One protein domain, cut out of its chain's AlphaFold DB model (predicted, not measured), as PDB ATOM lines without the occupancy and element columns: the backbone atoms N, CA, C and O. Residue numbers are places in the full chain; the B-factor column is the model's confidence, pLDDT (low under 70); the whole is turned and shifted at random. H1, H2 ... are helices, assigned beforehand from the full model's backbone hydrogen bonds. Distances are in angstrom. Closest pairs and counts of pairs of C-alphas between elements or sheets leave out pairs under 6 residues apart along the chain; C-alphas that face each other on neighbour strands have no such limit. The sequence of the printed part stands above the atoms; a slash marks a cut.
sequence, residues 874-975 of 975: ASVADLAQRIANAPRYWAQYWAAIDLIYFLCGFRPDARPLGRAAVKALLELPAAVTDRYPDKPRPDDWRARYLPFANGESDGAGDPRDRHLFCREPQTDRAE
ATOM      1  N   ALA A 874      26.513   8.795   6.600       46.03
ATOM      2  CA  ALA A 874      25.909  10.134   6.667       46.03
ATOM      3  C   ALA A 874      24.568  10.262   5.903       46.03
ATOM      4  O   ALA A 874      23.906  11.295   5.988       46.03
ATOM      5  N   SER A 875      24.181   9.250   5.115       54.88
ATOM      6  CA  SER A 875      22.904   9.178   4.383       54.88
ATOM      7  C   SER A 875      22.624   7.755   3.865       54.88
ATOM      8  O   SER A 875      23.533   6.925   3.801       54.88
ATOM      9  N   VAL A 876      21.394   7.484   3.399       51.84
ATOM     10  CA  VAL A 876      21.048   6.244   2.665       51.84
ATOM     11  C   VAL A 876      21.985   6.030   1.473       51.84
ATOM     12  O   VAL A 876      22.395   4.906   1.208       51.84
ATOM     13  N   ALA A 877      22.342   7.105   0.764       53.81
ATOM     14  CA  ALA A 877      23.238   7.038  -0.383       53.81
ATOM     15  C   ALA A 877      24.656   6.608   0.025       53.81
ATOM     16  O   ALA A 877      25.293   5.870  -0.716       53.81
ATOM     17  N   ASP A 878      25.127   6.995   1.216       60.50
ATOM     18  CA  ASP A 878      26.420   6.553   1.758       60.50
ATOM     19  C   ASP A 878      26.377   5.073   2.177       60.50
ATOM     20  O   ASP A 878      27.267   4.303   1.824       60.50
ATOM     21  N   LEU A 879      25.297   4.622   2.830       59.09
ATOM     22  CA  LEU A 879      25.091   3.197   3.121       59.09
ATOM     23  C   LEU A 879      25.012   2.371   1.828       59.09
ATOM     24  O   LEU A 879      25.707   1.368   1.697       59.09
ATOM     25  N   ALA A 880      24.231   2.816   0.845       54.12
ATOM     26  CA  ALA A 880      24.121   2.172  -0.459       54.12
ATOM     27  C   ALA A 880      25.458   2.168  -1.210       54.12
ATOM     28  O   ALA A 880      25.797   1.157  -1.814       54.12
ATOM     29  N   GLN A 881      26.259   3.233  -1.126       61.91
ATOM     30  CA  GLN A 881      27.589   3.291  -1.735       61.91
ATOM     31  C   GLN A 881      28.585   2.361  -1.027       61.91
ATOM     32  O   GLN A 881      29.362   1.679  -1.694       61.91
ATOM     33  N   ARG A 882      28.547   2.266   0.308       62.16
ATOM     34  CA  ARG A 882      29.344   1.300   1.088       62.16
ATOM     35  C   ARG A 882      28.956  -0.139   0.745       62.16
ATOM     36  O   ARG A 882      29.840  -0.955   0.491       62.16
ATOM     37  N   ILE A 883      27.657  -0.434   0.654       56.78
ATOM     38  CA  ILE A 883      27.136  -1.748   0.242       56.78
ATOM     39  C   ILE A 883      27.382  -2.006  -1.251       56.78
ATOM     40  O   ILE A 883      27.554  -3.151  -1.630       56.78
ATOM     41  N   ALA A 884      27.461  -0.995  -2.115       53.75
ATOM     42  CA  ALA A 884      27.804  -1.169  -3.530       53.75
ATOM     43  C   ALA A 884      29.309  -1.406  -3.745       53.75
ATOM     44  O   ALA A 884      29.698  -2.106  -4.679       53.75
ATOM     45  N   ASN A 885      30.159  -0.859  -2.869       58.75
ATOM     46  CA  ASN A 885      31.618  -0.987  -2.936       58.75
ATOM     47  C   ASN A 885      32.163  -2.245  -2.225       58.75
ATOM     48  O   ASN A 885      33.325  -2.601  -2.424       58.75
ATOM     49  N   ALA A 886      31.359  -2.912  -1.391       52.84
ATOM     50  CA  ALA A 886      31.764  -4.082  -0.606       52.84
ATOM     51  C   ALA A 886      31.722  -5.449  -1.354       52.84
ATOM     52  O   ALA A 886      32.640  -6.247  -1.159       52.84
ATOM     53  N   PRO A 887      30.727  -5.777  -2.202       52.62
ATOM     54  CA  PRO A 887      30.552  -7.111  -2.767       52.62
ATOM     55  C   PRO A 887      31.593  -7.450  -3.839       52.62
ATOM     56  O   PRO A 887      31.745  -6.752  -4.840       52.62
ATOM     57  N   ARG A 888      32.260  -8.595  -3.680       58.19
ATOM     58  CA  ARG A 888      33.169  -9.189  -4.678       58.19
ATOM     59  C   ARG A 888      32.493 -10.213  -5.585       58.19
ATOM     60  O   ARG A 888      33.168 -10.810  -6.414       58.19
ATOM     61  N   TYR A 889      31.212 -10.513  -5.384       60.38
ATOM     62  CA  TYR A 889      30.431 -11.396  -6.252       60.38
ATOM     63  C   TYR A 889      28.930 -11.286  -5.978       60.38
ATOM     64  O   TYR A 889      28.508 -10.912  -4.886       60.38
ATOM     65  N   TRP A 890      28.135 -11.690  -6.972       64.69
ATOM     66  CA  TRP A 890      26.669 -11.664  -6.973       64.69
ATOM     67  C   TRP A 890      25.996 -12.112  -5.656       64.69
ATOM     68  O   TRP A 890      25.165 -11.386  -5.120       64.69
ATOM     69  N   ALA A 891      26.372 -13.265  -5.092       65.88
ATOM     70  CA  ALA A 891      25.697 -13.795  -3.901       65.88
ATOM     71  C   ALA A 891      25.819 -12.897  -2.651       65.88
ATOM     72  O   ALA A 891      24.911 -12.889  -1.829       65.88
ATOM     73  N   GLN A 892      26.887 -12.099  -2.518       70.19
ATOM     74  CA  GLN A 892      27.004 -11.122  -1.422       70.19
ATOM     75  C   GLN A 892      26.023  -9.961  -1.584       70.19
ATOM     76  O   GLN A 892      25.494  -9.444  -0.606       70.19
ATOM     77  N   TYR A 893      25.776  -9.564  -2.827       71.75
ATOM     78  CA  TYR A 893      24.841  -8.504  -3.154       71.75
ATOM     79  C   TYR A 893      23.385  -8.967  -2.959       71.75
ATOM     80  O   TYR A 893      22.587  -8.252  -2.358       71.75
ATOM     81  N   TRP A 894      23.059 -10.201  -3.361       74.00
ATOM     82  CA  TRP A 894      21.752 -10.804  -3.080       74.00
ATOM     83  C   TRP A 894      21.499 -10.966  -1.573       74.00
ATOM     84  O   TRP A 894      20.453 -10.544  -1.087       74.00
ATOM     85  N   ALA A 895      22.484 -11.470  -0.821       75.06
ATOM     86  CA  ALA A 895      22.380 -11.614   0.630       75.06
ATOM     87  C   ALA A 895      22.127 -10.277   1.351       75.06
ATOM     88  O   ALA A 895      21.457 -10.262   2.379       75.06
ATOM     89  N   ALA A 896      22.630  -9.157   0.816       77.06
ATOM     90  CA  ALA A 896      22.379  -7.837   1.384       77.06
ATOM     91  C   ALA A 896      20.918  -7.390   1.217       77.06
ATOM     92  O   ALA A 896      20.317  -6.896   2.170       77.06
ATOM     93  N   ILE A 897      20.340  -7.594   0.029       82.56
ATOM     94  CA  ILE A 897      18.929  -7.282  -0.243       82.56
ATOM     95  C   ILE A 897      18.018  -8.155   0.619       82.56
ATOM     96  O   ILE A 897      17.115  -7.637   1.275       82.56
ATOM     97  N   ASP A 898      18.290  -9.460   0.648       85.38
ATOM     98  CA  ASP A 898      17.512 -10.439   1.405       85.38
ATOM     99  C   ASP A 898      17.482 -10.109   2.902       85.38
ATOM    100  O   ASP A 898      16.426 -10.045   3.532       85.38
ATOM    101  N   LEU A 899      18.647  -9.784   3.459       86.00
ATOM    102  CA  LEU A 899      18.784  -9.398   4.855       86.00
ATOM    103  C   LEU A 899      17.964  -8.157   5.216       86.00
ATOM    104  O   LEU A 899      17.235  -8.164   6.208       86.00
ATOM    105  N   ILE A 900      18.076  -7.091   4.418       86.69
ATOM    106  CA  ILE A 900      17.339  -5.842   4.655       86.69
ATOM    107  C   ILE A 900      15.830  -6.096   4.557       86.69
ATOM    108  O   ILE A 900      15.061  -5.564   5.362       86.69
ATOM    109  N   TYR A 901      15.409  -6.932   3.608       91.12
ATOM    110  CA  TYR A 901      14.010  -7.293   3.409       91.12
ATOM    111  C   TYR A 901      13.414  -8.035   4.617       91.12
ATOM    112  O   TYR A 901      12.333  -7.664   5.090       91.12
ATOM    113  N   PHE A 902      14.130  -9.023   5.170       92.25
ATOM    114  CA  PHE A 902      13.708  -9.748   6.377       92.25
ATOM    115  C   PHE A 902      13.694  -8.867   7.631       92.25
ATOM    116  O   PHE A 902      12.713  -8.881   8.381       92.25
ATOM    117  N   LEU A 903      14.723  -8.032   7.808       90.31
ATOM    118  CA  LEU A 903      14.803  -7.041   8.884       90.31
ATOM    119  C   LEU A 903      13.583  -6.111   8.892       90.31
ATOM    120  O   LEU A 903      12.928  -5.958   9.923       90.31
ATOM    121  N   CYS A 904      13.235  -5.525   7.743       90.19
ATOM    122  CA  CYS A 904      12.133  -4.562   7.627       90.19
ATOM    123  C   CYS A 904      10.744  -5.173   7.869       90.19
ATOM    124  O   CYS A 904       9.813  -4.455   8.249       90.19
ATOM    125  N   GLY A 905      10.610  -6.489   7.693       89.25
ATOM    126  CA  GLY A 905       9.383  -7.204   8.031       89.25
ATOM    127  C   GLY A 905       9.081  -7.195   9.536       89.25
ATOM    128  O   GLY A 905       7.930  -7.004   9.925       89.25
ATOM    129  N   PHE A 906      10.106  -7.311  10.390       87.88
ATOM    130  CA  PHE A 906       9.961  -7.232  11.854       87.88
ATOM    131  C   PHE A 906      10.119  -5.819  12.425       87.88
ATOM    132  O   PHE A 906       9.616  -5.546  13.516       87.88
ATOM    133  N   ARG A 907      10.815  -4.932  11.707       87.69
ATOM    134  CA  ARG A 907      11.188  -3.585  12.161       87.69
ATOM    135  C   ARG A 907      10.543  -2.507  11.286       87.69
ATOM    136  O   ARG A 907      11.134  -2.101  10.285       87.69
ATOM    137  N   PRO A 908       9.335  -2.016  11.635       86.44
ATOM    138  CA  PRO A 908       8.673  -0.950  10.883       86.44
ATOM    139  C   PRO A 908       9.489   0.341  10.803       86.44
ATOM    140  O   PRO A 908       9.477   1.017   9.777       86.44
ATOM    141  N   ASP A 909      10.238   0.638  11.862       82.81
ATOM    142  CA  ASP A 909      11.194   1.740  11.958       82.81
ATOM    143  C   ASP A 909      12.352   1.612  10.953       82.81
ATOM    144  O   ASP A 909      12.873   2.621  10.482       82.81
ATOM    145  N   ALA A 910      12.693   0.389  10.531       83.75
ATOM    146  CA  ALA A 910      13.727   0.143   9.528       83.75
ATOM    147  C   ALA A 910      13.270   0.409   8.078       83.75
ATOM    148  O   ALA A 910      14.104   0.584   7.185       83.75
ATOM    149  N   ARG A 911      11.953   0.436   7.810       87.56
ATOM    150  CA  ARG A 911      11.394   0.408   6.444       87.56
ATOM    151  C   ARG A 911      11.803   1.595   5.567       87.56
ATOM    152  O   ARG A 911      12.196   1.334   4.433       87.56
ATOM    153  N   PRO A 912      11.738   2.871   6.005       81.00
ATOM    154  CA  PRO A 912      12.036   4.001   5.121       81.00
ATOM    155  C   PRO A 912      13.440   3.917   4.511       81.00
ATOM    156  O   PRO A 912      13.608   4.070   3.301       81.00
ATOM    157  N   LEU A 913      14.436   3.588   5.335       72.94
ATOM    158  CA  LEU A 913      15.802   3.389   4.869       72.94
ATOM    159  C   LEU A 913      15.958   2.071   4.114       72.94
ATOM    160  O   LEU A 913      16.586   2.059   3.058       72.94
ATOM    161  N   GLY A 914      15.386   0.974   4.615       80.75
ATOM    162  CA  GLY A 914      15.488  -0.331   3.967       80.75
ATOM    163  C   GLY A 914      14.991  -0.301   2.523       80.75
ATOM    164  O   GLY A 914      15.669  -0.804   1.630       80.75
ATOM    165  N   ARG A 915      13.869   0.383   2.266       86.62
ATOM    166  CA  ARG A 915      13.340   0.607   0.911       86.62
ATOM    167  C   ARG A 915      14.327   1.368   0.038       86.62
ATOM    168  O   ARG A 915      14.600   0.957  -1.084       86.62
ATOM    169  N   ALA A 916      14.891   2.449   0.564       78.31
ATOM    170  CA  ALA A 916      15.816   3.291  -0.176       78.31
ATOM    171  C   ALA A 916      17.165   2.583  -0.445       78.31
ATOM    172  O   ALA A 916      17.718   2.718  -1.535       78.31
ATOM    173  N   ALA A 917      17.646   1.754   0.486       77.81
ATOM    174  CA  ALA A 917      18.824   0.909   0.305       77.81
ATOM    175  C   ALA A 917      18.581  -0.199  -0.731       77.81
ATOM    176  O   ALA A 917      19.378  -0.353  -1.653       77.81
ATOM    177  N   VAL A 918      17.466  -0.933  -0.634       83.12
ATOM    178  CA  VAL A 918      17.104  -1.962  -1.625       83.12
ATOM    179  C   VAL A 918      16.905  -1.338  -3.004       83.12
ATOM    180  O   VAL A 918      17.412  -1.880  -3.981       83.12
ATOM    181  N   LYS A 919      16.252  -0.175  -3.101       84.69
ATOM    182  CA  LYS A 919      16.094   0.562  -4.362       84.69
ATOM    183  C   LYS A 919      17.443   0.923  -4.983       84.69
ATOM    184  O   LYS A 919      17.680   0.599  -6.142       84.69
ATOM    185  N   ALA A 920      18.343   1.519  -4.200       76.06
ATOM    186  CA  ALA A 920      19.677   1.886  -4.667       76.06
ATOM    187  C   ALA A 920      20.496   0.663  -5.101       76.06
ATOM    188  O   ALA A 920      21.228   0.728  -6.089       76.06
ATOM    189  N   LEU A 921      20.347  -0.467  -4.401       76.88
ATOM    190  CA  LEU A 921      20.931  -1.727  -4.839       76.88
ATOM    191  C   LEU A 921      20.336  -2.116  -6.191       76.88
ATOM    192  O   LEU A 921      21.104  -2.238  -7.142       76.88
ATOM    193  N   LEU A 922      19.013  -2.267  -6.313       78.75
ATOM    194  CA  LEU A 922      18.334  -2.710  -7.541       78.75
ATOM    195  C   LEU A 922      18.670  -1.859  -8.779       78.75
ATOM    196  O   LEU A 922      18.728  -2.409  -9.883       78.75
ATOM    197  N   GLU A 923      18.917  -0.559  -8.589       77.12
ATOM    198  CA  GLU A 923      19.296   0.418  -9.622       77.12
ATOM    199  C   GLU A 923      20.776   0.350 -10.050       77.12
ATOM    200  O   GLU A 923      21.142   0.969 -11.054       77.12
ATOM    201  N   LEU A 924      21.638  -0.405  -9.350       71.50
ATOM    202  CA  LEU A 924      23.035  -0.563  -9.765       71.50
ATOM    203  C   LEU A 924      23.115  -1.095 -11.209       71.50
ATOM    204  O   LEU A 924      22.418  -2.062 -11.547       71.50
ATOM    205  N   PRO A 925      23.985  -0.509 -12.064       61.56
ATOM    206  CA  PRO A 925      24.066  -0.868 -13.472       61.56
ATOM    207  C   PRO A 925      24.261  -2.364 -13.670       61.56
ATOM    208  O   PRO A 925      25.030  -2.999 -12.942       61.56
ATOM    209  N   ALA A 926      23.639  -2.897 -14.727       58.56
ATOM    210  CA  ALA A 926      23.776  -4.294 -15.114       58.56
ATOM    211  C   ALA A 926      25.260  -4.709 -15.134       58.56
ATOM    212  O   ALA A 926      25.608  -5.667 -14.467       58.56
ATOM    213  N   ALA A 927      26.164  -3.877 -15.667       53.47
ATOM    214  CA  ALA A 927      27.620  -4.083 -15.664       53.47
ATOM    215  C   ALA A 927      28.282  -4.330 -14.282       53.47
ATOM    216  O   ALA A 927      29.313  -4.996 -14.219       53.47
ATOM    217  N   VAL A 928      27.730  -3.815 -13.175       56.88
ATOM    218  CA  VAL A 928      28.204  -4.102 -11.802       56.88
ATOM    219  C   VAL A 928      27.708  -5.474 -11.346       56.88
ATOM    220  O   VAL A 928      28.472  -6.253 -10.777       56.88
ATOM    221  N   THR A 929      26.455  -5.805 -11.663       54.28
ATOM    222  CA  THR A 929      25.865  -7.125 -11.393       54.28
ATOM    223  C   THR A 929      26.367  -8.220 -12.352       54.28
ATOM    224  O   THR A 929      26.436  -9.383 -11.968       54.28
ATOM    225  N   ASP A 930      26.802  -7.843 -13.557       51.78
ATOM    226  CA  ASP A 930      27.202  -8.686 -14.695       51.78
ATOM    227  C   ASP A 930      28.711  -8.904 -14.778       51.78
ATOM    228  O   ASP A 930      29.164  -9.684 -15.606       51.78
ATOM    229  N   ARG A 931      29.502  -8.318 -13.864       51.69
ATOM    230  CA  ARG A 931      30.902  -8.728 -13.617       51.69
ATOM    231  C   ARG A 931      31.038 -10.197 -13.195       51.69
ATOM    232  O   ARG A 931      32.151 -10.701 -13.093       51.69
ATOM    233  N   TYR A 932      29.915 -10.870 -12.951       53.03
ATOM    234  CA  TYR A 932      29.824 -12.279 -12.591       53.03
ATOM    235  C   TYR A 932      28.756 -12.960 -13.466       53.03
ATOM    236  O   TYR A 932      27.705 -13.346 -12.945       53.03
ATOM    237  N   PRO A 933      28.978 -13.052 -14.794       49.69
ATOM    238  CA  PRO A 933      27.989 -13.575 -15.741       49.69
ATOM    239  C   PRO A 933      27.689 -15.064 -15.502       49.69
ATOM    240  O   PRO A 933      26.581 -15.512 -15.770       49.69
ATOM    241  N   ASP A 934      28.627 -15.791 -14.888       46.81
ATOM    242  CA  ASP A 934      28.526 -17.229 -14.615       46.81
ATOM    243  C   ASP A 934      27.856 -17.566 -13.267       46.81
ATOM    244  O   ASP A 934      27.912 -18.714 -12.816       46.81
ATOM    245  N   LYS A 935      27.278 -16.579 -12.559       51.34
ATOM    246  CA  LYS A 935      26.710 -16.785 -11.212       51.34
ATOM    247  C   LYS A 935      25.177 -16.704 -11.194       51.34
ATOM    248  O   LYS A 935      24.612 -15.776 -11.773       51.34
ATOM    249  N   PRO A 936      24.500 -17.634 -10.490       52.31
ATOM    250  CA  PRO A 936      23.059 -17.821 -10.604       52.31
ATOM    251  C   PRO A 936      22.284 -16.681  -9.973       52.31
ATOM    252  O   PRO A 936      22.444 -16.418  -8.784       52.31
ATOM    253  N   ARG A 937      21.377 -16.074 -10.739       62.50
ATOM    254  CA  ARG A 937      20.338 -15.172 -10.230       62.50
ATOM    255  C   ARG A 937      18.990 -15.756 -10.657       62.50
ATOM    256  O   ARG A 937      18.897 -16.156 -11.813       62.50
ATOM    257  N   PRO A 938      17.976 -15.836  -9.782       62.06
ATOM    258  CA  PRO A 938      16.627 -16.174 -10.229       62.06
ATOM    259  C   PRO A 938      16.189 -15.183 -11.311       62.06
ATOM    260  O   PRO A 938      16.406 -13.991 -11.121       62.06
ATOM    261  N   ASP A 939      15.593 -15.621 -12.420       59.72
ATOM    262  CA  ASP A 939      15.264 -14.723 -13.548       59.72
ATOM    263  C   ASP A 939      14.412 -13.505 -13.127       59.72
ATOM    264  O   ASP A 939      14.482 -12.433 -13.730       59.72
ATOM    265  N   ASP A 940      13.658 -13.639 -12.037       70.88
ATOM    266  CA  ASP A 940      12.743 -12.652 -11.474       70.88
ATOM    267  C   ASP A 940      13.261 -11.948 -10.206       70.88
ATOM    268  O   ASP A 940      12.519 -11.184  -9.590       70.88
ATOM    269  N   TRP A 941      14.516 -12.152  -9.789       75.94
ATOM    270  CA  TRP A 941      14.989 -11.713  -8.466       75.94
ATOM    271  C   TRP A 941      14.780 -10.214  -8.200       75.94
ATOM    272  O   TRP A 941      14.405  -9.840  -7.093       75.94
ATOM    273  N   ARG A 942      14.972  -9.346  -9.209       80.06
ATOM    274  CA  ARG A 942      14.704  -7.900  -9.080       80.06
ATOM    275  C   ARG A 942      13.221  -7.634  -8.842       80.06
ATOM    276  O   ARG A 942      12.880  -6.793  -8.017       80.06
ATOM    277  N   ALA A 943      12.355  -8.355  -9.551       83.62
ATOM    278  CA  ALA A 943      10.910  -8.211  -9.449       83.62
ATOM    279  C   ALA A 943      10.389  -8.614  -8.062       83.62
ATOM    280  O   ALA A 943       9.428  -8.014  -7.595       83.62
ATOM    281  N   ARG A 944      11.057  -9.549  -7.366       87.25
ATOM    282  CA  ARG A 944      10.664  -9.974  -6.010       87.25
ATOM    283  C   ARG A 944      10.762  -8.869  -4.961       87.25
ATOM    284  O   ARG A 944       9.935  -8.811  -4.061       87.25
ATOM    285  N   TYR A 945      11.757  -7.992  -5.077       90.19
ATOM    286  CA  TYR A 945      12.012  -6.939  -4.085       90.19
ATOM    287  C   TYR A 945      11.593  -5.538  -4.561       90.19
ATOM    288  O   TYR A 945      11.646  -4.583  -3.781       90.19
ATOM    289  N   LEU A 946      11.167  -5.394  -5.821       90.25
ATOM    290  CA  LEU A 946      10.759  -4.111  -6.397       90.25
ATOM    291  C   LEU A 946       9.528  -3.495  -5.697       90.25
ATOM    292  O   LEU A 946       9.591  -2.303  -5.388       90.25
ATOM    293  N   PRO A 947       8.460  -4.251  -5.362       92.31
ATOM    294  CA  PRO A 947       7.315  -3.694  -4.638       92.31
ATOM    295  C   PRO A 947       7.707  -3.128  -3.271       92.31
ATOM    296  O   PRO A 947       7.312  -2.019  -2.911       92.31
ATOM    297  N   PHE A 948       8.567  -3.834  -2.531       93.31
ATOM    298  CA  PHE A 948       9.130  -3.311  -1.290       93.31
ATOM    299  C   PHE A 948       9.909  -2.013  -1.534       93.31
ATOM    300  O   PHE A 948       9.615  -1.001  -0.899       93.31
ATOM    301  N   ALA A 949      10.835  -2.002  -2.496       90.12
ATOM    302  CA  ALA A 949      11.647  -0.830  -2.834       90.12
ATOM    303  C   ALA A 949      10.812   0.410  -3.215       90.12
ATOM    304  O   ALA A 949      11.192   1.537  -2.889       90.12
ATOM    305  N   ASN A 950       9.660   0.209  -3.860       91.50
ATOM    306  CA  ASN A 950       8.727   1.270  -4.251       91.50
ATOM    307  C   ASN A 950       7.781   1.716  -3.124       91.50
ATOM    308  O   ASN A 950       7.034   2.678  -3.293       91.50
ATOM    309  N   GLY A 951       7.798   1.041  -1.972       89.25
ATOM    310  CA  GLY A 951       6.861   1.291  -0.878       89.25
ATOM    311  C   GLY A 951       5.468   0.697  -1.089       89.25
ATOM    312  O   GLY A 951       4.543   1.031  -0.351       89.25
ATOM    313  N   GLU A 952       5.323  -0.203  -2.058       91.25
ATOM    314  CA  GLU A 952       4.102  -0.965  -2.335       91.25
ATOM    315  C   GLU A 952       3.938  -2.155  -1.369       91.25
ATOM    316  O   GLU A 952       2.845  -2.713  -1.280       91.25
ATOM    317  N   SER A 953       4.995  -2.495  -0.619       91.50
ATOM    318  CA  SER A 953       5.044  -3.534   0.416       91.50
ATOM    319  C   SER A 953       5.816  -3.088   1.669       91.50
ATOM    320  O   SER A 953       6.676  -2.196   1.641       91.50
ATOM    321  N   ASP A 954       5.496  -3.720   2.792       88.44
ATOM    322  CA  ASP A 954       6.091  -3.527   4.111       88.44
ATOM    323  C   ASP A 954       7.294  -4.441   4.411       88.44
ATOM    324  O   ASP A 954       7.909  -4.297   5.470       88.44
ATOM    325  N   GLY A 955       7.676  -5.318   3.479       88.38
ATOM    326  CA  GLY A 955       8.814  -6.235   3.612       88.38
ATOM    327  C   GLY A 955       8.383  -7.682   3.852       88.38
ATOM    328  O   GLY A 955       7.233  -8.048   3.613       88.38
ATOM    329  N   ALA A 956       9.304  -8.521   4.335       89.44
ATOM    330  CA  ALA A 956       9.023  -9.942   4.534       89.44
ATOM    331  C   ALA A 956       7.838 -10.167   5.491       89.44
ATOM    332  O   ALA A 956       7.872  -9.746   6.650       89.44
ATOM    333  N   GLY A 957       6.817 -10.876   5.005       85.62
ATOM    334  CA  GLY A 957       5.567 -11.149   5.725       85.62
ATOM    335  C   GLY A 957       4.398 -10.250   5.358       85.62
ATOM    336  O   GLY A 957       3.293 -10.469   5.856       85.62
ATOM    337  N   ASP A 958       4.598  -9.305   4.439       90.38
ATOM    338  CA  ASP A 958       3.499  -8.626   3.769       90.38
ATOM    339  C   ASP A 958       2.740  -9.604   2.847       90.38
ATOM    340  O   ASP A 958       3.337 -10.173   1.926       90.38
ATOM    341  N   PRO A 959       1.419  -9.798   3.031       85.88
ATOM    342  CA  PRO A 959       0.624 -10.665   2.165       85.88
ATOM    343  C   PRO A 959       0.702 -10.294   0.677       85.88
ATOM    344  O   PRO A 959       0.529 -11.170  -0.171       85.88
ATOM    345  N   ARG A 960       0.975  -9.021   0.355       89.56
ATOM    346  CA  ARG A 960       1.113  -8.526  -1.023       89.56
ATOM    347  C   ARG A 960       2.308  -9.140  -1.741       89.56
ATOM    348  O   ARG A 960       2.191  -9.438  -2.923       89.56
ATOM    349  N   ASP A 961       3.403  -9.410  -1.036       88.44
ATOM    350  CA  ASP A 961       4.628  -9.958  -1.630       88.44
ATOM    351  C   ASP A 961       4.633 -11.484  -1.692       88.44
ATOM    352  O   ASP A 961       5.461 -12.073  -2.384       88.44
ATOM    353  N   ARG A 962       3.712 -12.156  -0.992       86.81
ATOM    354  CA  ARG A 962       3.744 -13.615  -0.815       86.81
ATOM    355  C   ARG A 962       3.876 -14.381  -2.131       86.81
ATOM    356  O   ARG A 962       4.651 -15.327  -2.200       86.81
ATOM    357  N   HIS A 963       3.162 -13.958  -3.171       86.50
ATOM    358  CA  HIS A 963       3.175 -14.595  -4.490       86.50
ATOM    359  C   HIS A 963       4.516 -14.468  -5.242       86.50
ATOM    360  O   HIS A 963       4.770 -15.239  -6.163       86.50
ATOM    361  N   LEU A 964       5.373 -13.515  -4.857       86.44
ATOM    362  CA  LEU A 964       6.697 -13.292  -5.453       86.44
ATOM    363  C   LEU A 964       7.735 -14.301  -4.945       86.44
ATOM    364  O   LEU A 964       8.711 -14.607  -5.630       86.44
ATOM    365  N   PHE A 965       7.527 -14.809  -3.731       86.81
ATOM    366  CA  PHE A 965       8.442 -15.733  -3.060       86.81
ATOM    367  C   PHE A 965       7.871 -17.146  -2.949       86.81
ATOM    368  O   PHE A 965       8.625 -18.114  -2.945       86.81
ATOM    369  N   CYS A 966       6.547 -17.270  -2.880       87.69
ATOM    370  CA  CYS A 966       5.844 -18.519  -2.659       87.69
ATOM    371  C   CYS A 966       4.760 -18.697  -3.726       87.69
ATOM    372  O   CYS A 966       3.776 -17.955  -3.752       87.69
ATOM    373  N   ARG A 967       4.894 -19.719  -4.573       83.00
ATOM    374  CA  ARG A 967       3.836 -20.106  -5.510       83.00
ATOM    375  C   ARG A 967       2.635 -20.616  -4.720       83.00
ATOM    376  O   ARG A 967       2.756 -21.525  -3.898       83.00
ATOM    377  N   GLU A 968       1.466 -20.032  -4.956       60.25
ATOM    378  CA  GLU A 968       0.220 -20.656  -4.519       60.25
ATOM    379  C   GLU A 968      -0.111 -21.811  -5.476       60.25
ATOM    380  O   GLU A 968       0.079 -21.662  -6.688       60.25
ATOM    381  N   PRO A 969      -0.568 -22.973  -4.972       49.69
ATOM    382  CA  PRO A 969      -1.076 -24.026  -5.838       49.69
ATOM    383  C   PRO A 969      -2.159 -23.437  -6.745       49.69
ATOM    384  O   PRO A 969      -3.036 -22.722  -6.270       49.69
ATOM    385  N   GLN A 970      -2.138 -23.749  -8.043       41.53
ATOM    386  CA  GLN A 970      -3.207 -23.332  -8.963       41.53
ATOM    387  C   GLN A 970      -4.586 -23.939  -8.622       41.53
ATOM    388  O   GLN A 970      -5.580 -23.633  -9.277       41.53
ATOM    389  N   THR A 971      -4.674 -24.766  -7.587       38.31
ATOM    390  CA  THR A 971      -5.886 -25.412  -7.092       38.31
ATOM    391  C   THR A 971      -6.349 -24.728  -5.807       38.31
ATOM    392  O   THR A 971      -5.977 -25.163  -4.727       38.31
ATOM    393  N   ASP A 972      -7.057 -23.605  -5.945       37.09
ATOM    394  CA  ASP A 972      -8.044 -23.085  -4.969       37.09
ATOM    395  C   ASP A 972      -8.797 -21.865  -5.559       37.09
ATOM    396  O   ASP A 972      -9.094 -20.870  -4.895       37.09
ATOM    397  N   ARG A 973      -9.103 -21.908  -6.866       35.50
ATOM    398  CA  ARG A 973     -10.055 -20.972  -7.499       35.50
ATOM    399  C   ARG A 973     -11.265 -21.635  -8.154       35.50
ATOM    400  O   ARG A 973     -12.097 -20.923  -8.708       35.50
ATOM    401  N   ALA A 974     -11.397 -22.951  -8.046       32.62
ATOM    402  CA  ALA A 974     -12.629 -23.671  -8.331       32.62
ATOM    403  C   ALA A 974     -12.525 -25.083  -7.747       32.62
ATOM    404  O   ALA A 974     -11.948 -25.948  -8.397       32.62
ATOM    405  N   GLU A 975     -13.035 -25.274  -6.532       28.69
ATOM    406  CA  GLU A 975     -13.825 -26.442  -6.102       28.69
ATOM    407  C   GLU A 975     -14.470 -26.170  -4.740       28.69
ATOM    408  O   GLU A 975     -13.760 -25.696  -3.824       28.69
TER     409      GLU A 975
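This is residues 874 to 975 of the 975 residues of the protein "Tfp pilus assembly protein PilF" of Candidatus Kentron sp. TC (UniProt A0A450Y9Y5). A hairpin of two helices, H2 and H3, makes the core, with H1 packed on one side of H3 and H5 on another; short H4 lies beyond one end and short H6 beside H5. Residues 966 to 975 stick out as a tail. The printed part has 102 residues, six named helices, H1 to H6 in order, and no named strand: all helix. It is only just compact, close to loose, with a radius of gyration of the C-alphas of 14.9 A and spans of 52 by 36 by 17 A.

Start at H1, residues 876 to 885: it touches H3, residues 908 to 922, at a steep tilt of 47 degrees, closest at the C-alphas of Ala 880 and Ala 917, 5.5 A. H2, residues 890 to 906, forms a hairpin with H3 at a shallow tilt of 22 degrees, touching it with residues 897 to 904 alone; the closest C-alphas are those of Cys 904 and Arg 911, 5.2 A. H4, residues 926 to 929, touches no helix. H5, residues 941 to 949, touches H3 at 42 degrees, a steep tilt, opposite ways, where the C-alphas of Arg 915 and Ala 949 come closest, 4.4 A. H6, residues 962 to 965, only just touches H5, with 3 pairs of C-alphas within 8 A, closest at Arg 944 and Leu 964, 5.2 A. Every O i to N i+4 pair is within hydrogen-bond range in H1, against 12 of 13 in H2, 9 of 11 in H3 and 2 of 5 in H5, where 4 of 6 O i to N i+3 pairs are; H4 and H6 are too short for an i+4 pair.

Find C-alpha 876 at (21.048, 6.244, 2.665), where H1 begins its 14.0 A. H2 spans 25.6 A, H3 20.9 A and H5 12.7 A; H6 ends at C-alpha 965, (8.442, -15.733, -3.060).

The farthest C-alphas, Ala 874 and Glu 975, are 55.5 A apart. The printed part has no cut; the links H4 to H5 and H5 to H6 are long. Look for pLDDT under 70 at residues 874 to 891, 925 to 939 and 968 to 975.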